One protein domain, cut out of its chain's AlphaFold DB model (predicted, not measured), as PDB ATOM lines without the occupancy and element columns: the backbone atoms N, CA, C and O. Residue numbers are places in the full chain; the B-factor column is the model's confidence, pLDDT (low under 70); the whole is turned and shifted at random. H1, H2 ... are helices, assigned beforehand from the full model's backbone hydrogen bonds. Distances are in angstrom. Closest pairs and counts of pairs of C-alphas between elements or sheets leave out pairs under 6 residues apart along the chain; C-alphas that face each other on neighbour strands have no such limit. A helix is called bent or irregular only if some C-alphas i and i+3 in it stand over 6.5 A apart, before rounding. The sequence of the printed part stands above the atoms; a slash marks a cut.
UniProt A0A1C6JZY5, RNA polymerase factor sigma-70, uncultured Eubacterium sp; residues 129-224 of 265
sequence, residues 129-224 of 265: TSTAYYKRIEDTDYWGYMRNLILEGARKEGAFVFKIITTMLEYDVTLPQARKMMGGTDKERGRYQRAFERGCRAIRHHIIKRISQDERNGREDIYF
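Overview. This is residues 129 to 224 of the 265 residues of the protein "RNA polymerase factor sigma-70" of uncultured Eubacterium sp (UniProt A0A1C6JZY5). Two long helices, H1 and H4, make most of this flat, loose model: the last part of H1, residues 149 to 157, crosses residues 199 to 210 of H4 at a steep angle, and there the chain folds back as H2, with the turn of this H1-H2 hairpin packed on H4. Short H3 packs on H2 and the first part of H4, while residues 129 to 137 of H1 stick out. The printed part has 96 residues, with four named helices in the order H1, H2, H3, H4 and no named strand: all helix. It is loose, with a radius of gyration of the C-alphas of 16.0 A, and spans 46 by 36 by 15 A.

Arrangement. Start with H1, residues 129 to 157, which has a kink of 38 degrees near residue 136. H2, residues 159 to 171, forms a helical hairpin with it: they touch, closest at the C-alphas of Ala 154 and Phe 162, 4.7 A, at a shallow tilt of 19 degrees, opposite ways. H3, residues 175 to 181, touches H2, about perpendicular at 88 degrees, closest at the C-alphas of Met 168 and Ala 178, 5.9 A. H4, residues 186 to 216, touches H1 through residues 149 to 157 of H1 alone, closest at the C-alphas of Gly 153 and Ile 203, 4.3 A, at 69 degrees, only just a steep tilt. H4 also touches H2, closest at the C-alphas of Val 161 and Gly 199, 5.8 A, and H3, closest at those of Arg 179 and Tyr 192, 7.0 A. H1 and H3 are apart. Each O i to N i+4 pair is within hydrogen-bond range in H2 and H3, against 23 of 25 in H1 and 25 of 27 in H4.

Along the chain. Find C-alpha 129 at (-17.541, 36.105, 11.096); H1 runs 40.1 A from there to C-alpha 157. H1 is irregular, but only just: C-alphas 130 and 133 are 6.6 A apart. H2 measures 18.0 A and H3 9.8 A. H4 runs 45.3 A from C-alpha 186 at (19.227, 49.286, -9.642) to C-alpha 216 at (12.987, 25.222, 28.241), and is irregular, with C-alphas 187 and 190 at 7.5 A.

Size, cuts and confidence. The two C-alphas farthest apart, those of Ser 130 and Lys 187, are 50.1 A from each other. The printed part has no cut, and its three links are tight. Look for low confidence, pLDDT under 70, at residues 131 to 139 and 214 to 224.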
ATOM      1  N   THR A 129     -17.326  34.780  10.500       76.12
ATOM      2  CA  THR A 129     -17.541  36.105  11.096       76.12
ATOM      3  C   THR A 129     -17.685  36.030  12.613       76.12
ATOM      4  O   THR A 129     -17.085  36.835  13.327       76.12
ATOM      5  N   SER A 130     -18.387  35.012  13.111       70.50
ATOM      6  CA  SER A 130     -18.513  34.724  14.544       70.50
ATOM      7  C   SER A 130     -17.161  34.343  15.167       70.50
ATOM      8  O   SER A 130     -16.799  34.804  16.250       70.50
ATOM      9  N   THR A 131     -16.345  33.572  14.441       64.88
ATOM     10  CA  THR A 131     -15.008  33.161  14.907       64.88
ATOM     11  C   THR A 131     -13.928  34.232  14.723       64.88
ATOM     12  O   THR A 131     -12.887  34.165  15.380       64.88
ATOM     13  N   ALA A 132     -14.158  35.248  13.884       67.12
ATOM     14  CA  ALA A 132     -13.178  36.295  13.589       67.12
ATOM     15  C   ALA A 132     -12.791  37.132  14.814       67.12
ATOM     16  O   ALA A 132     -11.652  37.585  14.895       67.12
ATOM     17  N   TYR A 133     -13.705  37.345  15.766       65.81
ATOM     18  CA  TYR A 133     -13.398  38.093  16.989       65.81
ATOM     19  C   TYR A 133     -12.365  37.358  17.854       65.81
ATOM     20  O   TYR A 133     -11.354  37.945  18.235       65.81
ATOM     21  N   TYR A 134     -12.580  36.062  18.095       64.94
ATOM     22  CA  TYR A 134     -11.664  35.224  18.871       64.94
ATOM     23  C   TYR A 134     -10.329  35.024  18.150       64.94
ATOM     24  O   TYR A 134      -9.280  35.258  18.747       64.94
ATOM     25  N   LYS A 135     -10.366  34.731  16.841       63.53
ATOM     26  CA  LYS A 135      -9.153  34.649  16.014       63.53
ATOM     27  C   LYS A 135      -8.359  35.945  16.047       63.53
ATOM     28  O   LYS A 135      -7.157  35.899  16.226       63.53
ATOM     29  N   ARG A 136      -9.009  37.113  15.960       66.44
ATOM     30  CA  ARG A 136      -8.316  38.409  16.018       66.44
ATOM     31  C   ARG A 136      -7.562  38.604  17.330       66.44
ATOM     32  O   ARG A 136      -6.473  39.170  17.298       66.44
ATOM     33  N   ILE A 137      -8.135  38.197  18.461       64.94
ATOM     34  CA  ILE A 137      -7.474  38.319  19.767       64.94
ATOM     35  C   ILE A 137      -6.222  37.434  19.793       64.94
ATOM     36  O   ILE A 137      -5.136  37.942  20.056       64.94
ATOM     37  N   GLU A 138      -6.353  36.157  19.428       64.19
ATOM     38  CA  GLU A 138      -5.224  35.214  19.362       64.19
ATOM     39  C   GLU A 138      -4.153  35.660  18.348       64.19
ATOM     40  O   GLU A 138      -2.957  35.652  18.640       64.19
ATOM     41  N   ASP A 139      -4.586  36.130  17.178       67.69
ATOM     42  CA  ASP A 139      -3.727  36.598  16.096       67.69
ATOM     43  C   ASP A 139      -2.971  37.873  16.489       67.69
ATOM     44  O   ASP A 139      -1.808  38.032  16.125       67.69
ATOM     45  N   THR A 140      -3.585  38.801  17.230       73.75
ATOM     46  CA  THR A 140      -2.936  40.077  17.585       73.75
ATOM     47  C   THR A 140      -1.713  39.846  18.469       73.75
ATOM     48  O   THR A 140      -0.635  40.377  18.180       73.75
ATOM     49  N   ASP A 141      -1.856  39.012  19.498       72.12
ATOM     50  CA  ASP A 141      -0.764  38.687  20.415       72.12
ATOM     51  C   ASP A 141       0.305  37.837  19.714       72.12
ATOM     52  O   ASP A 141       1.506  38.127  19.814       72.12
ATOM     53  N   TYR A 142      -0.122  36.867  18.897       71.06
ATOM     54  CA  TYR A 142       0.765  36.044  18.078       71.06
ATOM     55  C   TYR A 142       1.616  36.878  17.113       71.06
ATOM     56  O   TYR A 142       2.851  36.790  17.111       71.06
ATOM     57  N   TRP A 143       0.981  37.713  16.286       75.19
ATOM     58  CA  TRP A 143       1.677  38.528  15.292       75.19
ATOM     59  C   TRP A 143       2.536  39.605  15.952       75.19
ATOM     60  O   TRP A 143       3.619  39.908  15.444       75.19
ATOM     61  N   GLY A 144       2.119  40.130  17.108       80.56
ATOM     62  CA  GLY A 144       2.932  41.015  17.938       80.56
ATOM     63  C   GLY A 144       4.228  40.345  18.403       80.56
ATOM     64  O   GLY A 144       5.321  40.886  18.193       80.56
ATOM     65  N   TYR A 145       4.132  39.139  18.967       79.31
ATOM     66  CA  TYR A 145       5.296  38.355  19.385       79.31
ATOM     67  C   TYR A 145       6.204  37.994  18.199       79.31
ATOM     68  O   TYR A 145       7.416  38.232  18.248       79.31
ATOM     69  N   MET A 146       5.633  37.512  17.090       81.00
ATOM     70  CA  MET A 146       6.394  37.180  15.880       81.00
ATOM     71  C   MET A 146       7.125  38.379  15.297       81.00
ATOM     72  O   MET A 146       8.305  38.282  14.946       81.00
ATOM     73  N   ARG A 147       6.457  39.534  15.230       85.25
ATOM     74  CA  ARG A 147       7.071  40.783  14.779       85.25
ATOM     75  C   ARG A 147       8.276  41.134  15.645       85.25
ATOM     76  O   ARG A 147       9.328  41.471  15.102       85.25
ATOM     77  N   ASN A 148       8.161  41.011  16.966       87.75
ATOM     78  CA  ASN A 148       9.268  41.284  17.880       87.75
ATOM     79  C   ASN A 148      10.454  40.340  17.645       87.75
ATOM     80  O   ASN A 148      11.579  40.817  17.490       87.75
ATOM     81  N   LEU A 149      10.219  39.031  17.512       86.94
ATOM     82  CA  LEU A 149      11.290  38.073  17.212       86.94
ATOM     83  C   LEU A 149      11.989  38.366  15.877       86.94
ATOM     84  O   LEU A 149      13.220  38.301  15.788       86.94
ATOM     85  N   ILE A 150      11.220  38.709  14.839       88.38
ATOM     86  CA  ILE A 150      11.757  39.068  13.523       88.38
ATOM     87  C   ILE A 150      12.645  40.309  13.634       88.38
ATOM     88  O   ILE A 150      13.776  40.310  13.139       88.38
ATOM     89  N   LEU A 151      12.166  41.354  14.312       92.12
ATOM     90  CA  LEU A 151      12.899  42.607  14.483       92.12
ATOM     91  C   LEU A 151      14.157  42.436  15.342       92.12
ATOM     92  O   LEU A 151      15.194  43.012  15.016       92.12
ATOM     93  N   GLU A 152      14.109  41.622  16.397       92.12
ATOM     94  CA  GLU A 152      15.288  41.277  17.198       92.12
ATOM     95  C   GLU A 152      16.348  40.545  16.370       92.12
ATOM     96  O   GLU A 152      17.525  40.917  16.403       92.12
ATOM     97  N   GLY A 153      15.941  39.524  15.611       91.00
ATOM     98  CA  GLY A 153      16.839  38.775  14.734       91.00
ATOM     99  C   GLY A 153      17.466  39.673  13.666       91.00
ATOM    100  O   GLY A 153      18.678  39.636  13.453       91.00
ATOM    101  N   ALA A 154      16.663  40.545  13.053       92.69
ATOM    102  CA  ALA A 154      17.129  41.495  12.048       92.69
ATOM    103  C   ALA A 154      18.102  42.531  12.639       92.69
ATOM    104  O   ALA A 154      19.099  42.880  12.007       92.69
ATOM    105  N   ARG A 155      17.844  42.999  13.871       94.12
ATOM    106  CA  ARG A 155      18.704  43.954  14.584       94.12
ATOM    107  C   ARG A 155      20.073  43.354  14.899       94.12
ATOM    108  O   ARG A 155      21.071  44.055  14.762       94.12
ATOM    109  N   LYS A 156      20.123  42.073  15.284       92.50
ATOM    110  CA  LYS A 156      21.377  41.345  15.545       92.50
ATOM    111  C   LYS A 156      22.229  41.163  14.290       92.50
ATOM    112  O   LYS A 156      23.447  41.235  14.387       92.50
ATOM    113  N   GLU A 157      21.601  40.945  13.136       92.00
ATOM    114  CA  GLU A 157      22.312  40.792  11.859       92.00
ATOM    115  C   GLU A 157      22.925  42.117  11.373       92.00
ATOM    116  O   GLU A 157      24.013  42.137  10.799       92.00
ATOM    117  N   GLY A 158      22.247  43.243  11.609       95.12
ATOM    118  CA  GLY A 158      22.824  44.574  11.425       95.12
ATOM    119  C   GLY A 158      21.848  45.620  10.893       95.12
ATOM    120  O   GLY A 158      20.805  45.312  10.318       95.12
ATOM    121  N   ALA A 159      22.227  46.895  11.035       95.69
ATOM    122  CA  ALA A 159      21.355  48.045  10.766       95.69
ATOM    123  C   ALA A 159      20.775  48.080   9.340       95.69
ATOM    124  O   ALA A 159      19.629  48.479   9.143       95.69
ATOM    125  N   PHE A 160      21.543  47.637   8.340       95.69
ATOM    126  CA  PHE A 160      21.080  47.607   6.952       95.69
ATOM    127  C   PHE A 160      19.999  46.540   6.721       95.69
ATOM    128  O   PHE A 160      18.998  46.819   6.070       95.69
ATOM    129  N   VAL A 161      20.172  45.343   7.293       95.00
ATOM    130  CA  VAL A 161      19.170  44.266   7.237       95.00
ATOM    131  C   VAL A 161      17.924  44.663   8.016       95.00
ATOM    132  O   VAL A 161      16.822  44.538   7.490       95.00
ATOM    133  N   PHE A 162      18.102  45.206   9.223       96.19
ATOM    134  CA  PHE A 162      17.009  45.724  10.040       96.19
ATOM    135  C   PHE A 162      16.154  46.720   9.256       96.19
ATOM    136  O   PHE A 162      14.952  46.521   9.132       96.19
ATOM    137  N   LYS A 163      16.777  47.721   8.623       96.25
ATOM    138  CA  LYS A 163      16.055  48.731   7.843       96.25
ATOM    139  C   LYS A 163      15.277  48.131   6.664       96.25
ATOM    140  O   LYS A 163      14.132  48.516   6.470       96.25
ATOM    141  N   ILE A 164      15.849  47.165   5.933       95.19
ATOM    142  CA  ILE A 164      15.142  46.458   4.845       95.19
ATOM    143  C   ILE A 164      13.890  45.754   5.379       95.19
ATOM    144  O   ILE A 164      12.802  45.955   4.846       95.19
ATOM    145  N   ILE A 165      14.039  44.947   6.432       93.12
ATOM    146  CA  ILE A 165      12.942  44.151   6.999       93.12
ATOM    147  C   ILE A 165      11.858  45.055   7.587       93.12
ATOM    148  O   ILE A 165      10.680  44.836   7.327       93.12
ATOM    149  N   THR A 166      12.239  46.107   8.313       94.81
ATOM    150  CA  THR A 166      11.295  47.086   8.862       94.81
ATOM    151  C   THR A 166      10.520  47.800   7.756       94.81
ATOM    152  O   THR A 166       9.301  47.853   7.832       94.81
ATOM    153  N   THR A 167      11.181  48.256   6.685       93.94
ATOM    154  CA  THR A 167      10.487  48.880   5.543       93.94
ATOM    155  C   THR A 167       9.520  47.908   4.861       93.94
ATOM    156  O   THR A 167       8.412  48.294   4.512       93.94
ATOM    157  N   MET A 168       9.899  46.640   4.689       93.06
ATOM    158  CA  MET A 168       8.995  45.647   4.101       93.06
ATOM    159  C   MET A 168       7.770  45.379   4.982       93.06
ATOM    160  O   MET A 168       6.671  45.280   4.451       93.06
ATOM    161  N   LEU A 169       7.943  45.299   6.307       88.50
ATOM    162  CA  LEU A 169       6.851  45.037   7.251       88.50
ATOM    163  C   LEU A 169       5.927  46.243   7.467       88.50
ATOM    164  O   LEU A 169       4.735  46.058   7.663       88.50
ATOM    165  N   GLU A 170       6.464  47.465   7.482       90.44
ATOM    166  CA  GLU A 170       5.674  48.680   7.734       90.44
ATOM    167  C   GLU A 170       4.817  49.087   6.536       90.44
ATOM    168  O   GLU A 170       3.708  49.579   6.723       90.44
ATOM    169  N   TYR A 171       5.327  48.887   5.320       90.75
ATOM    170  CA  TYR A 171       4.660  49.332   4.094       90.75
ATOM    171  C   TYR A 171       4.035  48.192   3.285       90.75
ATOM    172  O   TYR A 171       3.456  48.463   2.238       90.75
ATOM    173  N   ASP A 172       4.171  46.943   3.740       88.38
ATOM    174  CA  ASP A 172       3.728  45.736   3.029       88.38
ATOM    175  C   ASP A 172       4.220  45.698   1.570       88.38
ATOM    176  O   ASP A 172       3.471  45.587   0.597       88.38
ATOM    177  N   VAL A 173       5.534  45.876   1.408       91.12
ATOM    178  CA  VAL A 173       6.177  45.999   0.095       91.12
ATOM    179  C   VAL A 173       7.176  44.888  -0.179       91.12
ATOM    180  O   VAL A 173       7.858  44.356   0.698       91.12
ATOM    181  N   THR A 174       7.345  44.592  -1.463       93.38
ATOM    182  CA  THR A 174       8.367  43.658  -1.940       93.38
ATOM    183  C   THR A 174       9.781  44.233  -1.775       93.38
ATOM    184  O   THR A 174       9.986  45.449  -1.774       93.38
ATOM    185  N   LEU A 175      10.804  43.373  -1.724       91.56
ATOM    186  CA  LEU A 175      12.206  43.805  -1.617       91.56
ATOM    187  C   LEU A 175      12.637  44.831  -2.697       91.56
ATOM    188  O   LEU A 175      13.326  45.796  -2.356       91.56
ATOM    189  N   PRO A 176      12.255  44.697  -3.988       93.69
ATOM    190  CA  PRO A 176      12.560  45.716  -4.993       93.69
ATOM    191  C   PRO A 176      11.936  47.084  -4.695       93.69
ATOM    192  O   PRO A 176      12.576  48.102  -4.960       93.69
ATOM    193  N   GLN A 177      10.715  47.114  -4.156       93.12
ATOM    194  CA  GLN A 177      10.035  48.347  -3.754       93.12
ATOM    195  C   GLN A 177      10.686  48.942  -2.501       93.12
ATOM    196  O   GLN A 177      11.049  50.116  -2.523       93.12
ATOM    197  N   ALA A 178      10.958  48.126  -1.478       93.69
ATOM    198  CA  ALA A 178      11.673  48.547  -0.274       93.69
ATOM    199  C   ALA A 178      13.035  49.172  -0.608       93.69
ATOM    200  O   ALA A 178      13.368  50.243  -0.111       93.69
ATOM    201  N   ARG A 179      13.800  48.571  -1.532       95.62
ATOM    202  CA  ARG A 179      15.060  49.150  -2.025       95.62
ATOM    203  C   ARG A 179      14.860  50.554  -2.596       95.62
ATOM    204  O   ARG A 179      15.633  51.445  -2.260       95.62
ATOM    205  N   LYS A 180      13.864  50.742  -3.470       95.44
ATOM    206  CA  LYS A 180      13.573  52.055  -4.068       95.44
ATOM    207  C   LYS A 180      13.191  53.075  -2.991       95.44
ATOM    208  O   LYS A 180      13.713  54.183  -3.015       95.44
ATOM    209  N   MET A 181      12.365  52.684  -2.019       95.00
ATOM    210  CA  MET A 181      11.977  53.532  -0.880       95.00
ATOM    211  C   MET A 181      13.165  53.897   0.018       95.00
ATOM    212  O   MET A 181      13.239  55.003   0.542       95.00
ATOM    213  N   MET A 182      14.139  52.996   0.152       94.38
ATOM    214  CA  MET A 182      15.394  53.237   0.867       94.38
ATOM    215  C   MET A 182      16.410  54.075   0.065       94.38
ATOM    216  O   MET A 182      17.518  54.295   0.552       94.38
ATOM    217  N   GLY A 183      16.065  54.526  -1.150       93.56
ATOM    218  CA  GLY A 183      16.941  55.306  -2.033       93.56
ATOM    219  C   GLY A 183      17.986  54.478  -2.790       93.56
ATOM    220  O   GLY A 183      18.904  55.038  -3.385       93.56
ATOM    221  N   GLY A 184      17.881  53.146  -2.772       92.56
ATOM    222  CA  GLY A 184      18.830  52.251  -3.430       92.56
ATOM    223  C   GLY A 184      18.653  52.202  -4.948       92.56
ATOM    224  O   GLY A 184      17.540  52.064  -5.461       92.56
ATOM    225  N   THR A 185      19.761  52.219  -5.685       93.88
ATOM    226  CA  THR A 185      19.746  52.192  -7.163       93.88
ATOM    227  C   THR A 185      19.662  50.769  -7.723       93.88
ATOM    228  O   THR A 185      19.907  49.789  -7.017       93.88
ATOM    229  N   ASP A 186      19.322  50.615  -9.009       91.19
ATOM    230  CA  ASP A 186      19.227  49.286  -9.642       91.19
ATOM    231  C   ASP A 186      20.574  48.548  -9.672       91.19
ATOM    232  O   ASP A 186      20.614  47.322  -9.551       91.19
ATOM    233  N   LYS A 187      21.687  49.295  -9.715       91.94
ATOM    234  CA  LYS A 187      23.049  48.750  -9.600       91.94
ATOM    235  C   LYS A 187      23.288  48.055  -8.255       91.94
ATOM    236  O   LYS A 187      24.080  47.122  -8.171       91.94
ATOM    237  N   GLU A 188      22.572  48.454  -7.205       92.88
ATOM    238  CA  GLU A 188      22.690  47.867  -5.868       92.88
ATOM    239  C   GLU A 188      21.772  46.661  -5.641       92.88
ATOM    240  O   GLU A 188      21.798  46.071  -4.560       92.88
ATOM    241  N   ARG A 189      20.985  46.232  -6.639       93.62
ATOM    242  CA  ARG A 189      20.034  45.113  -6.504       93.62
ATOM    243  C   ARG A 189      20.655  43.874  -5.849       93.62
ATOM    244  O   ARG A 189      20.071  43.314  -4.924       93.62
ATOM    245  N   GLY A 190      21.856  43.479  -6.273       93.88
ATOM    246  CA  GLY A 190      22.556  42.318  -5.710       93.88
ATOM    247  C   GLY A 190      22.969  42.491  -4.242       93.88
ATOM    248  O   GLY A 190      22.980  41.524  -3.483       93.88
ATOM    249  N   ARG A 191      23.275  43.720  -3.805       95.12
ATOM    250  CA  ARG A 191      23.588  44.032  -2.400       95.12
ATOM    251  C   ARG A 191      22.354  43.852  -1.515       95.12
ATOM    252  O   ARG A 191      22.458  43.203  -0.478       95.12
ATOM    253  N   TYR A 192      21.209  44.382  -1.946       96.50
ATOM    254  CA  TYR A 192      19.936  44.259  -1.226       96.50
ATOM    255  C   TYR A 192      19.463  42.803  -1.155       96.50
ATOM    256  O   TYR A 192      19.107  42.344  -0.074       96.50
ATOM    257  N   GLN A 193      19.554  42.055  -2.260       94.69
ATOM    258  CA  GLN A 193      19.197  40.633  -2.299       94.69
ATOM    259  C   GLN A 193      20.016  39.810  -1.296       94.69
ATOM    260  O   GLN A 193      19.454  39.115  -0.453       94.69
ATOM    261  N   ARG A 194      21.349  39.943  -1.323       95.25
ATOM    262  CA  ARG A 194      22.232  39.214  -0.400       95.25
ATOM    263  C   ARG A 194      21.998  39.607   1.056       95.25
ATOM    264  O   ARG A 194      22.033  38.747   1.931       95.25
ATOM    265  N   ALA A 195      21.780  40.894   1.329       94.00
ATOM    266  CA  ALA A 195      21.472  41.363   2.676       94.00
ATOM    267  C   ALA A 195      20.151  40.768   3.186       94.00
ATOM    268  O   ALA A 195      20.122  40.248   4.298       94.00
ATOM    269  N   PHE A 196      19.108  40.766   2.356       92.62
ATOM    270  CA  PHE A 196      17.812  40.180   2.686       92.62
ATOM    271  C   PHE A 196      17.905  38.669   2.936       92.62
ATOM    272  O   PHE A 196      17.468  38.192   3.974       92.62
ATOM    273  N   GLU A 197      18.552  37.909   2.051       91.12
ATOM    274  CA  GLU A 197      18.700  36.455   2.207       91.12
ATOM    275  C   GLU A 197      19.528  36.056   3.433       91.12
ATOM    276  O   GLU A 197      19.258  35.031   4.065       91.12
ATOM    277  N   ARG A 198      20.568  36.832   3.766       90.81
ATOM    278  CA  ARG A 198      21.318  36.645   5.017       90.81
ATOM    279  C   ARG A 198      20.447  36.977   6.222       90.81
ATOM    280  O   ARG A 198      20.359  36.156   7.128       90.81
ATOM    281  N   GLY A 199      19.725  38.095   6.169       89.06
ATOM    282  CA  GLY A 199      18.750  38.488   7.181       89.06
ATOM    283  C   GLY A 199      17.716  37.405   7.453       89.06
ATOM    284  O   GLY A 199      17.582  36.971   8.588       89.06
ATOM    285  N   CYS A 200      17.055  36.881   6.420       89.31
ATOM    286  CA  CYS A 200      16.073  35.804   6.554       89.31
ATOM    287  C   CYS A 200      16.658  34.549   7.212       89.31
ATOM    288  O   CYS A 200      15.994  33.915   8.032       89.31
ATOM    289  N   ARG A 201      17.906  34.183   6.889       87.38
ATOM    290  CA  ARG A 201      18.594  33.049   7.527       87.38
ATOM    291  C   ARG A 201      18.891  33.318   9.003       87.38
ATOM    292  O   ARG A 201      18.590  32.466   9.836       87.38
ATOM    293  N   ALA A 202      19.432  34.490   9.325       85.62
ATOM    294  CA  ALA A 202      19.760  34.886  10.693       85.62
ATOM    295  C   ALA A 202      18.507  35.009  11.574       85.62
ATOM    296  O   ALA A 202      18.469  34.476  12.680       85.62
ATOM    297  N   ILE A 203      17.452  35.633  11.046       90.19
ATOM    298  CA  ILE A 203      16.145  35.761  11.696       90.19
ATOM    299  C   ILE A 203      15.556  34.380  11.976       90.19
ATOM    300  O   ILE A 203      15.181  34.108  13.110       90.19
ATOM    301  N   ARG A 204      15.541  33.478  10.984       85.44
ATOM    302  CA  ARG A 204      15.056  32.103  11.172       85.44
ATOM    303  C   ARG A 204      15.808  31.392  12.295       85.44
ATOM    304  O   ARG A 204      15.187  30.756  13.138       85.44
ATOM    305  N   HIS A 205      17.131  31.521  12.328       84.25
ATOM    306  CA  HIS A 205      17.939  30.919  13.381       84.25
ATOM    307  C   HIS A 205      17.650  31.529  14.763       84.25
ATOM    308  O   HIS A 205      17.529  30.794  15.741       84.25
ATOM    309  N   HIS A 206      17.497  32.856  14.854       86.94
ATOM    310  CA  HIS A 206      17.134  33.542  16.101       86.94
ATOM    311  C   HIS A 206      15.757  33.110  16.607       86.94
ATOM    312  O   HIS A 206      15.638  32.791  17.786       86.94
ATOM    313  N   ILE A 207      14.756  33.032  15.723       82.19
ATOM    314  CA  ILE A 207      13.402  32.565  16.050       82.19
ATOM    315  C   ILE A 207      13.455  31.151  16.631       82.19
ATOM    316  O   ILE A 207      13.003  30.945  17.752       82.19
ATOM    317  N   ILE A 208      14.079  30.202  15.923       80.50
ATOM    318  CA  ILE A 208      14.196  28.807  16.384       80.50
ATOM    319  C   ILE A 208      14.878  28.754  17.753       80.50
ATOM    320  O   ILE A 208      14.388  28.105  18.673       80.50
ATOM    321  N   LYS A 209      15.988  29.480  17.918       82.50
ATOM    322  CA  LYS A 209      16.725  29.513  19.182       82.50
ATOM    323  C   LYS A 209      15.892  30.097  20.324       82.50
ATOM    324  O   LYS A 209      15.992  29.588  21.437       82.50
ATOM    325  N   ARG A 210      15.118  31.161  20.082       81.25
ATOM    326  CA  ARG A 210      14.273  31.793  21.107       81.25
ATOM    327  C   ARG A 210      13.105  30.908  21.497       81.25
ATOM    328  O   ARG A 210      12.948  30.677  22.686       81.25
ATOM    329  N   ILE A 211      12.402  30.324  20.529       73.25
ATOM    330  CA  ILE A 211      11.312  29.378  20.801       73.25
ATOM    331  C   ILE A 211      11.827  28.214  21.655       73.25
ATOM    332  O   ILE A 211      11.294  27.963  22.729       73.25
ATOM    333  N   SER A 212      12.946  27.585  21.273       70.50
ATOM    334  CA  SER A 212      13.527  26.494  22.069       70.50
ATOM    335  C   SER A 212      14.016  26.921  23.461       70.50
ATOM    336  O   SER A 212      14.131  26.086  24.356       70.50
ATOM    337  N   GLN A 213      14.379  28.192  23.659       71.81
ATOM    338  CA  GLN A 213      14.748  28.721  24.977       71.81
ATOM    339  C   GLN A 213      13.518  28.987  25.839       71.81
ATOM    340  O   GLN A 213      13.535  28.660  27.023       71.81
ATOM    341  N   ASP A 214      12.475  29.571  25.258       66.94
ATOM    342  CA  ASP A 214      11.238  29.888  25.960       66.94
ATOM    343  C   ASP A 214      10.521  28.586  26.386       66.94
ATOM    344  O   ASP A 214      10.134  28.476  27.551       66.94
ATOM    345  N   GLU A 215      10.524  27.547  25.532       61.50
ATOM    346  CA  GLU A 215      10.081  26.179  25.869       61.50
ATOM    347  C   GLU A 215      10.836  25.596  27.078       61.50
ATOM    348  O   GLU A 215      10.236  25.039  27.994       61.50
ATOM    349  N   ARG A 216      12.168  25.733  27.122       60.56
ATOM    350  CA  ARG A 216      12.987  25.222  28.241       60.56
ATOM    351  C   ARG A 216      12.767  25.981  29.547       60.56
ATOM    352  O   ARG A 216      12.996  25.421  30.614       60.56
ATOM    353  N   ASN A 217      12.379  27.250  29.460       59.22
ATOM    354  CA  ASN A 217      12.216  28.136  30.608       59.22
ATOM    355  C   ASN A 217      10.784  28.138  31.168       59.22
ATOM    356  O   ASN A 217      10.518  28.897  32.099       59.22
ATOM    357  N   GLY A 218       9.869  27.342  30.603       52.75
ATOM    358  CA  GLY A 218       8.473  27.277  31.044       52.75
ATOM    359  C   GLY A 218       7.706  28.590  30.861       52.75
ATOM    360  O   GLY A 218       6.731  28.830  31.568       52.75
ATOM    361  N   ARG A 219       8.156  29.475  29.956       55.00
ATOM    362  CA  ARG A 219       7.398  30.674  29.568       55.00
ATOM    363  C   ARG A 219       6.465  30.274  28.434       55.00
ATOM    364  O   ARG A 219       6.850  30.311  27.274       55.00
ATOM    365  N   GLU A 220       5.272  29.829  28.802       52.12
ATOM    366  CA  GLU A 220       4.286  29.216  27.904       52.12
ATOM    367  C   GLU A 220       3.265  30.208  27.315       52.12
ATOM    368  O   GLU A 220       2.186  29.793  26.917       52.12
ATOM    369  N   ASP A 221       3.600  31.491  27.137       47.50
ATOM    370  CA  ASP A 221       2.787  32.403  26.295       47.50
ATOM    371  C   ASP A 221       3.048  32.170  24.789       47.50
ATOM    372  O   ASP A 221       2.901  33.042  23.931       47.50
ATOM    373  N   ILE A 222       3.517  30.971  24.448       49.25
ATOM    374  CA  ILE A 222       3.883  30.564  23.103       49.25
ATOM    375  C   ILE A 222       2.614  29.995  22.462       49.25
ATOM    376  O   ILE A 222       2.337  28.800  22.536       49.25
ATOM    377  N   TYR A 223       1.882  30.858  21.761       49.38
ATOM    378  CA  TYR A 223       0.813  30.557  20.793       49.38
ATOM    379  C   TYR A 223       1.244  29.606  19.633       49.38
ATOM    380  O   TYR A 223       0.649  29.610  18.560       49.38
ATOM    381  N   PHE A 224       2.305  28.800  19.789       50.44
ATOM    382  CA  PHE A 224       2.964  28.023  18.724       50.44
ATOM    383  C   PHE A 224       2.817  26.517  18.868       50.44
ATOM    384  O   PHE A 224       3.698  25.760  18.457       50.44
TER     385      PHE A 224